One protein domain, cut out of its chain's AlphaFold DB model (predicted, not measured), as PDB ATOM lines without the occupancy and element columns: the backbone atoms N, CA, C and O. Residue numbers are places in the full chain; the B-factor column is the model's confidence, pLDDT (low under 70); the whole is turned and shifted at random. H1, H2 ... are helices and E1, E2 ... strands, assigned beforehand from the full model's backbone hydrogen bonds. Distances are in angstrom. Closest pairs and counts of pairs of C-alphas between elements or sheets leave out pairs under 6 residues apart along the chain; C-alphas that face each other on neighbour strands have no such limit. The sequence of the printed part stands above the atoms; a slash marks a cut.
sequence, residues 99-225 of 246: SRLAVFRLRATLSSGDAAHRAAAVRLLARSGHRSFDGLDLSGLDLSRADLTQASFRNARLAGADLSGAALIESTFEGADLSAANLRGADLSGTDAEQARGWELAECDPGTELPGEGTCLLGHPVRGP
ATOM      1  N   SER A  99       0.929 -13.097  37.148       50.28
ATOM      2  CA  SER A  99       2.271 -12.579  37.433       50.28
ATOM      3  C   SER A  99       3.346 -13.677  37.377       50.28
ATOM      4  O   SER A  99       4.374 -13.510  36.721       50.28
ATOM      5  N   ARG A 100       3.080 -14.854  37.961       52.06
ATOM      6  CA  ARG A 100       3.992 -16.012  37.965       52.06
ATOM      7  C   ARG A 100       4.137 -16.641  36.583       52.06
ATOM      8  O   ARG A 100       5.229 -17.072  36.219       52.06
ATOM      9  N   LEU A 101       3.065 -16.657  35.791       56.56
ATOM     10  CA  LEU A 101       3.104 -17.104  34.394       56.56
ATOM     11  C   LEU A 101       3.894 -16.141  33.501       56.56
ATOM     12  O   LEU A 101       4.641 -16.600  32.635       56.56
ATOM     13  N   ALA A 102       3.750 -14.830  33.709       58.41
ATOM     14  CA  ALA A 102       4.517 -13.818  32.986       58.41
ATOM     15  C   ALA A 102       6.016 -13.933  33.293       58.41
ATOM     16  O   ALA A 102       6.806 -13.991  32.357       58.41
ATOM     17  N   VAL A 103       6.399 -14.093  34.565       57.72
ATOM     18  CA  VAL A 103       7.800 -14.298  34.980       57.72
ATOM     19  C   VAL A 103       8.362 -15.623  34.459       57.72
ATOM     20  O   VAL A 103       9.487 -15.661  33.963       57.72
ATOM     21  N   PHE A 104       7.597 -16.719  34.516       60.09
ATOM     22  CA  PHE A 104       8.031 -18.013  33.974       60.09
ATOM     23  C   PHE A 104       8.250 -17.951  32.458       60.09
ATOM     24  O   PHE A 104       9.270 -18.422  31.955       60.09
ATOM     25  N   ARG A 105       7.322 -17.317  31.728       59.28
ATOM     26  CA  ARG A 105       7.467 -17.079  30.287       59.28
ATOM     27  C   ARG A 105       8.652 -16.183  30.000       59.28
ATOM     28  O   ARG A 105       9.453 -16.529  29.148       59.28
ATOM     29  N   LEU A 106       8.795 -15.091  30.744       66.44
ATOM     30  CA  LEU A 106       9.908 -14.169  30.600       66.44
ATOM     31  C   LEU A 106      11.239 -14.888  30.818       66.44
ATOM     32  O   LEU A 106      12.109 -14.774  29.969       66.44
ATOM     33  N   ARG A 107      11.382 -15.726  31.853       65.25
ATOM     34  CA  ARG A 107      12.582 -16.559  32.048       65.25
ATOM     35  C   ARG A 107      12.863 -17.486  30.867       65.25
ATOM     36  O   ARG A 107      14.018 -17.621  30.481       65.25
ATOM     37  N   ALA A 108      11.834 -18.094  30.276       62.06
ATOM     38  CA  ALA A 108      11.994 -18.937  29.092       62.06
ATOM     39  C   ALA A 108      12.418 -18.135  27.843       62.06
ATOM     40  O   ALA A 108      13.224 -18.610  27.040       62.06
ATOM     41  N   THR A 109      11.924 -16.904  27.679       65.56
ATOM     42  CA  THR A 109      12.365 -16.003  26.601       65.56
ATOM     43  C   THR A 109      13.787 -15.494  26.851       65.56
ATOM     44  O   THR A 109      14.597 -15.431  25.929       65.56
ATOM     45  N   LEU A 110      14.118 -15.179  28.108       64.81
ATOM     46  CA  LEU A 110      15.437 -14.698  28.522       64.81
ATOM     47  C   LEU A 110      16.526 -15.779  28.412       64.81
ATOM     48  O   LEU A 110      17.697 -15.451  28.222       64.81
ATOM     49  N   SER A 111      16.158 -17.060  28.486       65.94
ATOM     50  CA  SER A 111      17.099 -18.178  28.364       65.94
ATOM     51  C   SER A 111      17.391 -18.609  26.925       65.94
ATOM     52  O   SER A 111      18.335 -19.365  26.711       65.94
ATOM     53  N   SER A 112      16.600 -18.164  25.943       67.25
ATOM     54  CA  SER A 112      16.665 -18.692  24.571       67.25
ATOM     55  C   SER A 112      16.822 -17.645  23.465       67.25
ATOM     56  O   SER A 112      17.097 -18.026  22.329       67.25
ATOM     57  N   GLY A 113      16.659 -16.353  23.768       68.75
ATOM     58  CA  GLY A 113      16.781 -15.266  22.794       68.75
ATOM     59  C   GLY A 113      18.065 -14.443  22.924       68.75
ATOM     60  O   GLY A 113      18.634 -14.323  24.010       68.75
ATOM     61  N   ASP A 114      18.466 -13.809  21.821       84.00
ATOM     62  CA  ASP A 114      19.538 -12.806  21.798       84.00
ATOM     63  C   ASP A 114      19.195 -11.591  22.677       84.00
ATOM     64  O   ASP A 114      18.020 -11.285  22.906       84.00
ATOM     65  N   ALA A 115      20.211 -10.841  23.118       85.75
ATOM     66  CA  ALA A 115      20.050  -9.691  24.016       85.75
ATOM     67  C   ALA A 115      18.978  -8.683  23.549       85.75
ATOM     68  O   ALA A 115      18.175  -8.228  24.360       85.75
ATOM     69  N   ALA A 116      18.883  -8.412  22.243       86.50
ATOM     70  CA  ALA A 116      17.868  -7.521  21.681       86.50
ATOM     71  C   ALA A 116      16.429  -8.044  21.866       86.50
ATOM     72  O   ALA A 116      15.531  -7.293  22.244       86.50
ATOM     73  N   HIS A 117      16.201  -9.344  21.655       83.31
ATOM     74  CA  HIS A 117      14.885  -9.959  21.860       83.31
ATOM     75  C   HIS A 117      14.494  -9.963  23.338       83.31
ATOM     76  O   HIS A 117      13.337  -9.717  23.683       83.31
ATOM     77  N   ARG A 118      15.471 -10.201  24.215       86.94
ATOM     78  CA  ARG A 118      15.296 -10.162  25.669       86.94
ATOM     79  C   ARG A 118      14.904  -8.770  26.155       86.94
ATOM     80  O   ARG A 118      13.894  -8.626  26.839       86.94
ATOM     81  N   ALA A 119      15.641  -7.753  25.720       90.56
ATOM     82  CA  ALA A 119      15.337  -6.348  25.971       90.56
ATOM     83  C   ALA A 119      13.935  -5.958  25.467       90.56
ATOM     84  O   ALA A 119      13.136  -5.373  26.203       90.56
ATOM     85  N   ALA A 120      13.594  -6.338  24.231       88.62
ATOM     86  CA  ALA A 120      12.285  -6.060  23.646       88.62
ATOM     87  C   ALA A 120      11.140  -6.706  24.441       88.62
ATOM     88  O   ALA A 120      10.104  -6.070  24.646       88.62
ATOM     89  N   ALA A 121      11.331  -7.939  24.924       86.56
ATOM     90  CA  ALA A 121      10.351  -8.637  25.750       86.56
ATOM     91  C   ALA A 121      10.105  -7.914  27.081       86.56
ATOM     92  O   ALA A 121       8.952  -7.692  27.448       86.56
ATOM     93  N   VAL A 122      11.167  -7.485  27.770       89.94
ATOM     94  CA  VAL A 122      11.062  -6.731  29.032       89.94
ATOM     95  C   VAL A 122      10.326  -5.409  28.812       89.94
ATOM     96  O   VAL A 122       9.352  -5.122  29.506       89.94
ATOM     97  N   ARG A 123      10.708  -4.642  27.784       90.38
ATOM     98  CA  ARG A 123      10.067  -3.356  27.450       90.38
ATOM     99  C   ARG A 123       8.599  -3.522  27.059       90.38
ATOM    100  O   ARG A 123       7.772  -2.679  27.392       90.38
ATOM    101  N   LEU A 124       8.247  -4.602  26.360       87.38
ATOM    102  CA  LEU A 124       6.854  -4.912  26.034       87.38
ATOM    103  C   LEU A 124       6.037  -5.215  27.293       87.38
ATOM    104  O   LEU A 124       4.922  -4.717  27.426       87.38
ATOM    105  N   LEU A 125       6.596  -6.003  28.211       85.31
ATOM    106  CA  LEU A 125       5.932  -6.346  29.465       85.31
ATOM    107  C   LEU A 125       5.714  -5.113  30.338       85.31
ATOM    108  O   LEU A 125       4.601  -4.904  30.820       85.31
ATOM    109  N   ALA A 126       6.725  -4.258  30.453       89.06
ATOM    110  CA  ALA A 126       6.623  -2.991  31.161       89.06
ATOM    111  C   ALA A 126       5.479  -2.115  30.607       89.06
ATOM    112  O   ALA A 126       4.602  -1.681  31.360       89.06
ATOM    113  N   ARG A 127       5.382  -1.986  29.274       87.69
ATOM    114  CA  ARG A 127       4.271  -1.286  28.596       87.69
ATOM    115  C   ARG A 127       2.903  -1.930  28.822       87.69
ATOM    116  O   ARG A 127       1.896  -1.234  28.822       87.69
ATOM    117  N   SER A 128       2.852  -3.248  29.005       83.81
ATOM    118  CA  SER A 128       1.606  -3.977  29.289       83.81
ATOM    119  C   SER A 128       1.137  -3.877  30.747       83.81
ATOM    120  O   SER A 128       0.108  -4.454  31.086       83.81
ATOM    121  N   GLY A 129       1.873  -3.166  31.609       84.88
ATOM    122  CA  GLY A 129       1.552  -3.034  33.034       84.88
ATOM    123  C   GLY A 129       2.232  -4.074  33.925       84.88
ATOM    124  O   GLY A 129       1.942  -4.141  35.115       84.88
ATOM    125  N   HIS A 130       3.140  -4.897  33.392       84.88
ATOM    126  CA  HIS A 130       3.922  -5.804  34.225       84.88
ATOM    127  C   HIS A 130       4.943  -5.016  35.050       84.88
ATOM    128  O   HIS A 130       5.605  -4.116  34.528       84.88
ATOM    129  N   ARG A 131       5.053  -5.356  36.335       90.75
ATOM    130  CA  ARG A 131       5.891  -4.644  37.306       90.75
ATOM    131  C   ARG A 131       6.804  -5.555  38.122       90.75
ATOM    132  O   ARG A 131       7.512  -5.045  38.962       90.75
ATOM    133  N   SER A 132       6.835  -6.871  37.910       89.62
ATOM    134  CA  SER A 132       7.755  -7.755  38.650       89.62
ATOM    135  C   SER A 132       8.813  -8.330  37.716       89.62
ATOM    136  O   SER A 132       8.518  -9.064  36.781       89.62
ATOM    137  N   PHE A 133      10.066  -8.003  37.986       90.44
ATOM    138  CA  PHE A 133      11.244  -8.499  37.281       90.44
ATOM    139  C   PHE A 133      12.213  -9.182  38.256       90.44
ATOM    140  O   PHE A 133      13.422  -9.246  38.027       90.44
ATOM    141  N   ASP A 134      11.667  -9.713  39.351       90.75
ATOM    142  CA  ASP A 134      12.431 -10.227  40.481       90.75
ATOM    143  C   ASP A 134      13.257 -11.463  40.106       90.75
ATOM    144  O   ASP A 134      12.774 -12.426  39.494       90.75
ATOM    145  N   GLY A 135      14.529 -11.459  40.504       89.50
ATOM    146  CA  GLY A 135      15.451 -12.568  40.271       89.50
ATOM    147  C   GLY A 135      15.645 -12.910  38.794       89.50
ATOM    148  O   GLY A 135      15.876 -14.082  38.468       89.50
ATOM    149  N   LEU A 136      15.456 -11.945  37.892       89.56
ATOM    150  CA  LEU A 136      15.740 -12.100  36.470       89.56
ATOM    151  C   LEU A 136      17.176 -11.706  36.153       89.56
ATOM    152  O   LEU A 136      17.763 -10.849  36.808       89.56
ATOM    153  N   ASP A 137      17.718 -12.337  35.118       91.75
ATOM    154  CA  ASP A 137      18.987 -11.937  34.530       91.75
ATOM    155  C   ASP A 137      18.718 -10.944  33.397       91.75
ATOM    156  O   ASP A 137      18.216 -11.312  32.329       91.75
ATOM    157  N   LEU A 138      18.974  -9.671  33.685       94.12
ATOM    158  CA  LEU A 138      18.799  -8.525  32.799       94.12
ATOM    159  C   LEU A 138      20.154  -7.877  32.465       94.12
ATOM    160  O   LEU A 138      20.196  -6.756  31.960       94.12
ATOM    161  N   SER A 139      21.258  -8.578  32.733       94.94
ATOM    162  CA  SER A 139      22.606  -8.063  32.523       94.94
ATOM    163  C   SER A 139      22.874  -7.753  31.052       94.94
ATOM    164  O   SER A 139      22.562  -8.546  30.156       94.94
ATOM    165  N   GLY A 140      23.457  -6.580  30.801       95.12
ATOM    166  CA  GLY A 140      23.798  -6.111  29.456       95.12
ATOM    167  C   GLY A 140      22.604  -5.845  28.533       95.12
ATOM    168  O   GLY A 140      22.793  -5.736  27.322       95.12
ATOM    169  N   LEU A 141      21.369  -5.807  29.049       95.81
ATOM    170  CA  LEU A 141      20.190  -5.529  28.226       95.81
ATOM    171  C   LEU A 141      20.002  -4.029  28.001       95.81
ATOM    172  O   LEU A 141      20.175  -3.227  28.913       95.81
ATOM    173  N   ASP A 142      19.554  -3.671  26.796       97.38
ATOM    174  CA  ASP A 142      19.100  -2.319  26.481       97.38
ATOM    175  C   ASP A 142      17.660  -2.107  26.975       97.38
ATOM    176  O   ASP A 142      16.676  -2.512  26.346       97.38
ATOM    177  N   LEU A 143      17.537  -1.446  28.116       97.25
ATOM    178  CA  LEU A 143      16.294  -1.016  28.752       97.25
ATOM    179  C   LEU A 143      16.170   0.518  28.761       97.25
ATOM    180  O   LEU A 143      15.367   1.063  29.519       97.25
ATOM    181  N   SER A 144      16.919   1.210  27.896       97.62
ATOM    182  CA  SER A 144      16.926   2.672  27.804       97.62
ATOM    183  C   SER A 144      15.507   3.221  27.638       97.62
ATOM    184  O   SER A 144      14.674   2.628  26.955       97.62
ATOM    185  N   ARG A 145      15.162   4.355  28.246       97.00
ATOM    186  CA  ARG A 145      13.845   5.010  28.068       97.00
ATOM    187  C   ARG A 145      12.630   4.106  28.319       97.00
ATOM    188  O   ARG A 145      11.546   4.369  27.796       97.00
ATOM    189  N   ALA A 146      12.802   2.993  29.028       96.44
ATOM    190  CA  ALA A 146      11.698   2.123  29.386       96.44
ATOM    191  C   ALA A 146      10.913   2.764  30.530       96.44
ATOM    192  O   ALA A 146      11.503   3.310  31.459       96.44
ATOM    193  N   ASP A 147       9.586   2.680  30.468       96.81
ATOM    194  CA  ASP A 147       8.744   3.004  31.615       96.81
ATOM    195  C   ASP A 147       8.690   1.788  32.541       96.81
ATOM    196  O   ASP A 147       8.006   0.803  32.256       96.81
ATOM    197  N   LEU A 148       9.472   1.852  33.612       97.00
ATOM    198  CA  LEU A 148       9.625   0.846  34.658       97.00
ATOM    199  C   LEU A 148       9.176   1.419  36.017       97.00
ATOM    200  O   LEU A 148       9.594   0.941  37.071       97.00
ATOM    201  N   THR A 149       8.296   2.423  35.986       96.88
ATOM    202  CA  THR A 149       7.693   3.050  37.165       96.88
ATOM    203  C   THR A 149       7.011   1.996  38.033       96.88
ATOM    204  O   THR A 149       6.220   1.198  37.523       96.88
ATOM    205  N   GLN A 150       7.298   1.991  39.337       96.31
ATOM    206  CA  GLN A 150       6.798   1.029  40.330       96.31
ATOM    207  C   GLN A 150       7.169  -0.435  40.039       96.31
ATOM    208  O   GLN A 150       6.488  -1.361  40.483       96.31
ATOM    209  N   ALA A 151       8.218  -0.680  39.249       96.06
ATOM    210  CA  ALA A 151       8.702  -2.031  39.012       96.06
ATOM    211  C   ALA A 151       9.511  -2.574  40.205       96.06
ATOM    212  O   ALA A 151      10.196  -1.849  40.914       96.06
ATOM    213  N   SER A 152       9.468  -3.883  40.409       95.69
ATOM    214  CA  SER A 152      10.254  -4.620  41.386       95.69
ATOM    215  C   SER A 152      11.361  -5.375  40.656       95.69
ATOM    216  O   SER A 152      11.091  -6.160  39.748       95.69
ATOM    217  N   PHE A 153      12.602  -5.128  41.055       96.38
ATOM    218  CA  PHE A 153      13.829  -5.762  40.573       96.38
ATOM    219  C   PHE A 153      14.531  -6.524  41.700       96.38
ATOM    220  O   PHE A 153      15.753  -6.671  41.693       96.38
ATOM    221  N   ARG A 154      13.783  -7.025  42.690       95.44
ATOM    222  CA  ARG A 154      14.362  -7.671  43.873       95.44
ATOM    223  C   ARG A 154      15.239  -8.841  43.449       95.44
ATOM    224  O   ARG A 154      14.790  -9.733  42.727       95.44
ATOM    225  N   ASN A 155      16.486  -8.866  43.909       95.25
ATOM    226  CA  ASN A 155      17.486  -9.876  43.540       95.25
ATOM    227  C   ASN A 155      17.745 -10.030  42.022       95.25
ATOM    228  O   ASN A 155      18.273 -11.062  41.598       95.25
ATOM    229  N   ALA A 156      17.352  -9.066  41.184       95.38
ATOM    230  CA  ALA A 156      17.619  -9.107  39.748       95.38
ATOM    231  C   ALA A 156      19.088  -8.771  39.444       95.38
ATOM    232  O   ALA A 156      19.736  -8.017  40.172       95.38
ATOM    233  N   ARG A 157      19.622  -9.306  38.343       96.44
ATOM    234  CA  ARG A 157      20.938  -8.914  37.822       96.44
ATOM    235  C   ARG A 157      20.749  -7.871  36.738       96.44
ATOM    236  O   ARG A 157      20.177  -8.179  35.701       96.44
ATOM    237  N   LEU A 158      21.230  -6.661  36.975       97.50
ATOM    238  CA  LEU A 158      21.210  -5.530  36.044       97.50
ATOM    239  C   LEU A 158      22.635  -5.079  35.693       97.50
ATOM    240  O   LEU A 158      22.820  -4.008  35.122       97.50
ATOM    241  N   ALA A 159      23.647  -5.900  36.001       97.50
ATOM    242  CA  ALA A 159      25.034  -5.553  35.735       97.50
ATOM    243  C   ALA A 159      25.251  -5.238  34.244       97.50
ATOM    244  O   ALA A 159      24.893  -6.043  33.376       97.50
ATOM    245  N   GLY A 160      25.799  -4.060  33.943       97.19
ATOM    246  CA  GLY A 160      26.009  -3.579  32.576       97.19
ATOM    247  C   GLY A 160      24.737  -3.267  31.777       97.19
ATOM    248  O   GLY A 160      24.834  -3.067  30.569       97.19
ATOM    249  N   ALA A 161      23.544  -3.294  32.382       97.88
ATOM    250  CA  ALA A 161      22.306  -2.958  31.680       97.88
ATOM    251  C   ALA A 161      22.279  -1.469  31.300       97.88
ATOM    252  O   ALA A 161      22.698  -0.612  32.080       97.88
ATOM    253  N   ASP A 162      21.751  -1.153  30.118       98.38
ATOM    254  CA  ASP A 162      21.515   0.230  29.711       98.38
ATOM    255  C   ASP A 162      20.119   0.659  30.157       98.38
ATOM    256  O   ASP A 162      19.122   0.233  29.586       98.38
ATOM    257  N   LEU A 163      20.049   1.483  31.197       98.25
ATOM    258  CA  LEU A 163      18.831   2.075  31.750       98.25
ATOM    259  C   LEU A 163      18.755   3.578  31.437       98.25
ATOM    260  O   LEU A 163      17.974   4.299  32.056       98.25
ATOM    261  N   SER A 164      19.542   4.072  30.474       98.38
ATOM    262  CA  SER A 164      19.612   5.504  30.191       98.38
ATOM    263  C   SER A 164      18.251   6.085  29.809       98.38
ATOM    264  O   SER A 164      17.545   5.570  28.937       98.38
ATOM    265  N   GLY A 165      17.845   7.164  30.474       97.81
ATOM    266  CA  GLY A 165      16.543   7.798  30.270       97.81
ATOM    267  C   GLY A 165      15.334   6.988  30.747       97.81
ATOM    268  O   GLY A 165      14.214   7.356  30.399       97.81
ATOM    269  N   ALA A 166      15.517   5.855  31.435       98.06
ATOM    270  CA  ALA A 166      14.404   5.044  31.927       98.06
ATOM    271  C   ALA A 166      13.669   5.741  33.083       98.06
ATOM    272  O   ALA A 166      14.290   6.396  33.918       98.06
ATOM    273  N   ALA A 167      12.350   5.557  33.152       98.12
ATOM    274  CA  ALA A 167      11.558   5.976  34.304       98.12
ATOM    275  C   ALA A 167      11.523   4.825  35.315       98.12
ATOM    276  O   ALA A 167      10.962   3.769  35.022       98.12
ATOM    277  N   LEU A 168      12.148   5.012  36.475       97.88
ATOM    278  CA  LEU A 168      12.274   4.031  37.559       97.88
ATOM    279  C   LEU A 168      11.604   4.532  38.849       97.88
ATOM    280  O   LEU A 168      11.866   3.997  39.922       97.88
ATOM    281  N   ILE A 169      10.721   5.524  38.750       97.81
ATOM    282  CA  ILE A 169      10.032   6.156  39.880       97.81
ATOM    283  C   ILE A 169       9.372   5.095  40.771       97.81
ATOM    284  O   ILE A 169       8.666   4.219  40.267       97.81
ATOM    285  N   GLU A 170       9.604   5.157  42.084       96.56
ATOM    286  CA  GLU A 170       9.058   4.226  43.091       96.56
ATOM    287  C   GLU A 170       9.360   2.732  42.826       96.56
ATOM    288  O   GLU A 170       8.641   1.843  43.288       96.56
ATOM    289  N   SER A 171      10.406   2.419  42.055       97.50
ATOM    290  CA  SER A 171      10.852   1.037  41.838       97.50
ATOM    291  C   SER A 171      11.702   0.495  42.997       97.50
ATOM    292  O   SER A 171      12.316   1.243  43.755       97.50
ATOM    293  N   THR A 172      11.723  -0.833  43.147       97.38
ATOM    294  CA  THR A 172      12.471  -1.537  44.202       97.38
ATOM    295  C   THR A 172      13.649  -2.325  43.628       97.38
ATOM    296  O   THR A 172      13.468  -3.123  42.712       97.38
ATOM    297  N   PHE A 173      14.824  -2.197  44.230       97.31
ATOM    298  CA  PHE A 173      16.100  -2.811  43.869       97.31
ATOM    299  C   PHE A 173      16.734  -3.601  45.022       97.31
ATOM    300  O   PHE A 173      17.908  -3.962  44.939       97.31
ATOM    301  N   GLU A 174      15.992  -3.915  46.088       95.38
ATOM    302  CA  GLU A 174      16.487  -4.738  47.198       95.38
ATOM    303  C   GLU A 174      17.218  -6.008  46.706       95.38
ATOM    304  O   GLU A 174      16.647  -6.892  46.056       95.38
ATOM    305  N   GLY A 175      18.517  -6.099  47.005       94.38
ATOM    306  CA  GLY A 175      19.370  -7.226  46.615       94.38
ATOM    307  C   GLY A 175      19.718  -7.313  45.122       94.38
ATOM    308  O   GLY A 175      20.371  -8.280  44.722       94.38
ATOM    309  N   ALA A 176      19.304  -6.344  44.303       97.31
ATOM    310  CA  ALA A 176      19.669  -6.260  42.893       97.31
ATOM    311  C   ALA A 176      21.162  -5.939  42.710       97.31
ATOM    312  O   ALA A 176      21.819  -5.422  43.614       97.31
ATOM    313  N   ASP A 177      21.693  -6.242  41.527       97.94
ATOM    314  CA  ASP A 177      23.059  -5.901  41.119       97.94
ATOM    315  C   ASP A 177      23.039  -4.865  39.991       97.94
ATOM    316  O   ASP A 177      22.665  -5.201  38.869       97.94
ATOM    317  N   LEU A 178      23.432  -3.627  40.297       97.38
ATOM    318  CA  LEU A 178      23.521  -2.482  39.382       97.38
ATOM    319  C   LEU A 178      24.961  -2.204  38.911       97.38
ATOM    320  O   LEU A 178      25.224  -1.148  38.336       97.38
ATOM    321  N   SER A 179      25.901  -3.130  39.125       97.25
ATOM    322  CA  SER A 179      27.311  -2.925  38.767       97.25
ATOM    323  C   SER A 179      27.474  -2.528  37.295       97.25
ATOM    324  O   SER A 179      27.064  -3.269  36.403       97.25
ATOM    325  N   ALA A 180      28.099  -1.379  37.021       97.06
ATOM    326  CA  ALA A 180      28.290  -0.847  35.665       97.06
ATOM    327  C   ALA A 180      26.990  -0.623  34.860       97.06
ATOM    328  O   ALA A 180      27.025  -0.574  33.632       97.06
ATOM    329  N   ALA A 181      25.830  -0.513  35.515       97.94
ATOM    330  CA  ALA A 181      24.592  -0.135  34.839       97.94
ATOM    331  C   ALA A 181      24.653   1.335  34.390       97.94
ATOM    332  O   ALA A 181      25.122   2.197  35.132       97.94
ATOM    333  N   ASN A 182      24.149   1.640  33.195       98.38
ATOM    334  CA  ASN A 182      24.076   3.010  32.688       98.38
ATOM    335  C   ASN A 182      22.744   3.649  33.099       98.38
ATOM    336  O   ASN A 182      21.712   3.342  32.513       98.38
ATOM    337  N   LEU A 183      22.771   4.543  34.083       98.06
ATOM    338  CA  LEU A 183      21.617   5.267  34.629       98.06
ATOM    339  C   LEU A 183      21.504   6.705  34.094       98.06
ATOM    340  O   LEU A 183      20.674   7.463  34.580       98.06
ATOM    341  N   ARG A 184      22.313   7.111  33.106       98.19
ATOM    342  CA  ARG A 184      22.318   8.497  32.595       98.19
ATOM    343  C   ARG A 184      20.928   8.972  32.172       98.19
ATOM    344  O   ARG A 184      20.271   8.322  31.359       98.19
ATOM    345  N   GLY A 185      20.493  10.114  32.696       97.44
ATOM    346  CA  GLY A 185      19.169  10.687  32.459       97.44
ATOM    347  C   GLY A 185      17.988   9.858  32.974       97.44
ATOM    348  O   GLY A 185      16.858  10.151  32.594       97.44
ATOM    349  N   ALA A 186      18.218   8.793  33.749       98.06
ATOM    350  CA  ALA A 186      17.142   8.013  34.354       98.06
ATOM    351  C   ALA A 186      16.538   8.755  35.553       98.06
ATOM    352  O   ALA A 186      17.222   9.537  36.213       98.06
ATOM    353  N   ASP A 187      15.276   8.461  35.851       98.06
ATOM    354  CA  ASP A 187      14.582   8.979  37.030       98.06
ATOM    355  C   ASP A 187      14.407   7.868  38.069       98.06
ATOM    356  O   ASP A 187      13.623   6.939  37.864       98.06
ATOM    357  N   LEU A 188      15.166   7.951  39.163       97.25
ATOM    358  CA  LEU A 188      15.184   7.013  40.291       97.25
ATOM    359  C   LEU A 188      14.494   7.597  41.539       97.25
ATOM    360  O   LEU A 188      14.764   7.154  42.665       97.25
ATOM    361  N   SER A 189      13.607   8.577  41.365       95.69
ATOM    362  CA  SER A 189      12.859   9.202  42.455       95.69
ATOM    363  C   SER A 189      12.072   8.169  43.267       95.69
ATOM    364  O   SER A 189      11.295   7.380  42.730       95.69
ATOM    365  N   GLY A 190      12.264   8.162  44.588       93.88
ATOM    366  CA  GLY A 190      11.558   7.242  45.491       93.88
ATOM    367  C   GLY A 190      11.989   5.773  45.395       93.88
ATOM    368  O   GLY A 190      11.242   4.901  45.831       93.88
ATOM    369  N   THR A 191      13.161   5.486  44.823       95.88
ATOM    370  CA  THR A 191      13.727   4.127  44.783       95.88
ATOM    371  C   THR A 191      14.632   3.838  45.981       95.88
ATOM    372  O   THR A 191      15.159   4.748  46.615       95.88
ATOM    373  N   ASP A 192      14.872   2.558  46.258       94.38
ATOM    374  CA  ASP A 192      15.892   2.053  47.192       94.38
ATOM    375  C   ASP A 192      17.188   1.631  46.461       94.38
ATOM    376  O   ASP A 192      17.978   0.841  46.986       94.38
ATOM    377  N   ALA A 193      17.428   2.146  45.245       93.94
ATOM    378  CA  ALA A 193      18.555   1.759  44.386       93.94
ATOM    379  C   ALA A 193      19.926   1.961  45.053       93.94
ATOM    380  O   ALA A 193      20.867   1.211  44.800       93.94
ATOM    381  N   GLU A 194      20.015   2.913  45.979       92.62
ATOM    382  CA  GLU A 194      21.178   3.135  46.832       92.62
ATOM    383  C   GLU A 194      21.589   1.910  47.658       92.62
ATOM    384  O   GLU A 194      22.762   1.806  48.007       92.62
ATOM    385  N   GLN A 195      20.676   0.982  47.963       91.19
ATOM    386  CA  GLN A 195      20.942  -0.258  48.710       91.19
ATOM    387  C   GLN A 195      21.318  -1.439  47.803       91.19
ATOM    388  O   GLN A 195      21.707  -2.501  48.298       91.19
ATOM    389  N   ALA A 196      21.209  -1.271  46.485       94.75
ATOM    390  CA  ALA A 196      21.595  -2.291  45.526       94.75
ATOM    391  C   ALA A 196      23.113  -2.523  45.539       94.75
ATOM    392  O   ALA A 196      23.916  -1.667  45.921       94.75
ATOM    393  N   ARG A 197      23.526  -3.707  45.091       95.94
ATOM    394  CA  ARG A 197      24.943  -4.049  44.934       95.94
ATOM    395  C   ARG A 197      25.519  -3.308  43.733       95.94
ATOM    396  O   ARG A 197      24.872  -3.246  42.692       95.94
ATOM    397  N   GLY A 198      26.734  -2.784  43.872       94.12
ATOM    398  CA  GLY A 198      27.412  -2.076  42.787       94.12
ATOM    399  C   GLY A 198      26.770  -0.737  42.426       94.12
ATOM    400  O   GLY A 198      27.012  -0.244  41.327       94.12
ATOM    401  N   TRP A 199      25.974  -0.148  43.328       94.88
ATOM    402  CA  TRP A 199      25.417   1.200  43.174       94.88
ATOM    403  C   TRP A 199      26.514   2.216  42.845       94.88
ATOM    404  O   TRP A 199      26.411   2.958  41.876       94.88
ATOM    405  N   GLU A 200      27.621   2.168  43.581       94.38
ATOM    406  CA  GLU A 200      28.804   3.009  43.399       94.38
ATOM    407  C   GLU A 200      29.535   2.792  42.063       94.38
ATOM    408  O   GLU A 200      30.362   3.612  41.675       94.38
ATOM    409  N   LEU A 201      29.242   1.689  41.366       95.38
ATOM    410  CA  LEU A 201      29.802   1.350  40.058       95.38
ATOM    411  C   LEU A 201      28.849   1.691  38.910       95.38
ATOM    412  O   LEU A 201      29.236   1.544  37.752       95.38
ATOM    413  N   ALA A 202      27.611   2.092  39.198       96.94
ATOM    414  CA  ALA A 202      26.685   2.539  38.172       96.94
ATOM    415  C   ALA A 202      27.145   3.879  37.581       96.94
ATOM    416  O   ALA A 202      27.839   4.668  38.227       96.94
ATOM    417  N   GLU A 203      26.769   4.137  36.335       97.75
ATOM    418  CA  GLU A 203      27.107   5.364  35.623       97.75
ATOM    419  C   GLU A 203      25.919   6.324  35.644       97.75
ATOM    420  O   GLU A 203      24.826   5.966  35.214       97.75
ATOM    421  N   CYS A 204      26.129   7.559  36.084       97.00
ATOM    422  CA  CYS A 204      25.127   8.623  36.060       97.00
ATOM    423  C   CYS A 204      25.670   9.874  35.356       97.00
ATOM    424  O   CYS A 204      26.856   9.987  35.034       97.00
ATOM    425  N   ASP A 205      24.785  10.832  35.110       96.25
ATOM    426  CA  ASP A 205      25.113  12.177  34.641       96.25
ATOM    427  C   ASP A 205      24.336  13.237  35.449       96.25
ATOM    428  O   ASP A 205      23.465  12.885  36.246       96.25
ATOM    429  N   PRO A 206      24.616  14.542  35.271       93.31
ATOM    430  CA  PRO A 206      23.869  15.599  35.959       93.31
ATOM    431  C   PRO A 206      22.365  15.646  35.643       93.31
ATOM    432  O   PRO A 206      21.641  16.364  36.321       93.31
ATOM    433  N   GLY A 207      21.904  14.940  34.603       94.12
ATOM    434  CA  GLY A 207      20.486  14.814  34.259       94.12
ATOM    435  C   GLY A 207      19.803  13.599  34.889       94.12
ATOM    436  O   GLY A 207      18.617  13.402  34.660       94.12
ATOM    437  N   THR A 208      20.537  12.772  35.636       96.75
ATOM    438  CA  THR A 208      19.996  11.610  36.345       96.75
ATOM    439  C   THR A 208      19.352  12.071  37.647       96.75
ATOM    440  O   THR A 208      20.026  12.679  38.481       96.75
ATOM    441  N   GLU A 209      18.076  11.757  37.854       96.81
ATOM    442  CA  GLU A 209      17.398  12.026  39.123       96.81
ATOM    443  C   GLU A 209      17.679  10.862  40.076       96.81
ATOM    444  O   GLU A 209      17.237   9.739  39.852       96.81
ATOM    445  N   LEU A 210      18.493  11.105  41.104       95.62
ATOM    446  CA  LEU A 210      18.922  10.089  42.067       95.62
ATOM    447  C   LEU A 210      17.954  10.003  43.260       95.62
ATOM    448  O   LEU A 210      17.276  10.983  43.568       95.62
ATOM    449  N   PRO A 211      17.894   8.856  43.963       94.06
ATOM    450  CA  PRO A 211      17.071   8.725  45.158       94.06
ATOM    451  C   PRO A 211      17.567   9.629  46.299       94.06
ATOM    452  O   PRO A 211      18.768   9.871  46.458       94.06
ATOM    453  N   GLY A 212      16.620  10.112  47.110       88.88
ATOM    454  CA  GLY A 212      16.894  10.944  48.282       88.88
ATOM    455  C   GLY A 212      17.665  12.224  47.948       88.88
ATOM    456  O   GLY A 212      17.344  12.931  46.998       88.88
ATOM    457  N   GLU A 213      18.696  12.518  48.739       88.38
ATOM    458  CA  GLU A 213      19.642  13.620  48.491       88.38
ATOM    459  C   GLU A 213      20.902  13.143  47.737       88.38
ATOM    460  O   GLU A 213      21.997  13.687  47.910       88.38
ATOM    461  N   GLY A 214      20.784  12.073  46.944       90.19
ATOM    462  CA  GLY A 214      21.884  11.523  46.158       90.19
ATOM    463  C   GLY A 214      22.414  12.511  45.117       90.19
ATOM    464  O   GLY A 214      21.668  13.295  44.533       90.19
ATOM    465  N   THR A 215      23.720  12.465  44.852       93.31
ATOM    466  CA  THR A 215      24.356  13.313  43.828       93.31
ATOM    467  C   THR A 215      25.235  12.493  42.897       93.31
ATOM    468  O   THR A 215      25.823  11.490  43.298       93.31
ATOM    469  N   CYS A 216      25.320  12.911  41.633       94.88
ATOM    470  CA  CYS A 216      26.214  12.289  40.666       94.88
ATOM    471  C   CYS A 216      27.580  12.986  40.710       94.88
ATOM    472  O   CYS A 216      27.707  14.142  40.299       94.88
ATOM    473  N   LEU A 217      28.610  12.296  41.201       93.69
ATOM    474  CA  LEU A 217      29.970  12.824  41.326       93.69
ATOM    475  C   LEU A 217      30.924  12.004  40.464       93.69
ATOM    476  O   LEU A 217      30.996  10.786  40.575       93.69
ATOM    477  N   LEU A 218      31.667  12.687  39.586       93.56
ATOM    478  CA  LEU A 218      32.609  12.058  38.650       93.56
ATOM    479  C   LEU A 218      31.977  10.959  37.766       93.56
ATOM    480  O   LEU A 218      32.671  10.050  37.325       93.56
ATOM    481  N   GLY A 219      30.672  11.057  37.486       94.81
ATOM    482  CA  GLY A 219      29.937  10.081  36.674       94.81
ATOM    483  C   GLY A 219      29.414   8.866  37.443       94.81
ATOM    484  O   GLY A 219      28.900   7.950  36.810       94.81
ATOM    485  N   HIS A 220      29.507   8.863  38.776       96.25
ATOM    486  CA  HIS A 220      29.022   7.786  39.636       96.25
ATOM    487  C   HIS A 220      28.111   8.323  40.746       96.25
ATOM    488  O   HIS A 220      28.321   9.443  41.228       96.25
ATOM    489  N   PRO A 221      27.077   7.569  41.152       95.19
ATOM    490  CA  PRO A 221      26.145   8.047  42.150       95.19
ATOM    491  C   PRO A 221      26.755   7.935  43.548       95.19
ATOM    492  O   PRO A 221      27.352   6.929  43.931       95.19
ATOM    493  N   VAL A 222      26.566   8.982  44.339       92.88
ATOM    494  CA  VAL A 222      27.005   9.064  45.728       92.88
ATOM    495  C   VAL A 222      25.775   9.232  46.601       92.88
ATOM    496  O   VAL A 222      24.918  10.074  46.329       92.88
ATOM    497  N   ARG A 223      25.679   8.400  47.645       88.00
ATOM    498  CA  ARG A 223      24.571   8.460  48.601       88.00
ATOM    499  C   ARG A 223      24.553   9.824  49.288       88.00
ATOM    500  O   ARG A 223      25.600  10.314  49.715       88.00
ATOM    501  N   GLY A 224      23.359  10.399  49.408       79.56
ATOM    502  CA  GLY A 224      23.141  11.589  50.220       79.56
ATOM    503  C   GLY A 224      23.430  11.319  51.703       79.56
ATOM    504  O   GLY A 224      23.502  10.154  52.122       79.56
ATOM    505  N   PRO A 225      23.618  12.372  52.513       72.94
ATOM    506  CA  PRO A 225      23.745  12.224  53.955       72.94
ATOM    507  C   PRO A 225      22.517  11.482  54.497       72.94
ATOM    508  O   PRO A 225      21.379  11.886  54.276       72.94
TER     509      PRO A 225
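This is residues 99 to 225 of the 246 residues of an uncharacterized protein of Sorangium cellulosum So0157-2 (UniProt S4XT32). With little regular structure, residues 128 to 214 wind in stacked turns, a solenoid, with the helical hairpin H1 and H2 at one end and the small strand hairpin E1 and E2 at the other. The printed part has 127 residues, in order H1, H2, E1, E2; the sheet, E1 - E2, is antiparallel. The class is mostly helix, though named elements hold only 31 residues. The whole is compact, radius of gyration of the C-alphas 13.4 A, and elongated, spanning 41 by 23 by 22 A.

H1, residues 99 to 110, touches H2, residues 115 to 127, with residues 106 to 110 alone; the closest C-alphas, of Leu 110 and Arg 118, are 5.4 A apart. They run opposite ways at a shallow tilt of 20 degrees. Every O i to N i+4 pair in H1 and H2 is within hydrogen-bond range. E1, residues 215 to 217, and E2, residues 220 to 222, are antiparallel at 132 degrees, with N 222 and O 215 within hydrogen-bond range at 2.8 A. H1 is apart from both strands.

H1 begins at C-alpha 99 (2.271, -12.579, 37.433) and is 16.0 A long; H2 is 18.5 A, E1 6.2 A and E2 6.5 A, ending at C-alpha 222 (27.005, 9.064, 45.728).

The C-alphas farthest apart, of Ser 112 and Pro 225, are 43.2 A apart. The printed part has no cut; the link H2 to E1 is long, 87 residues. Residues 99 to 113 have pLDDT under 70.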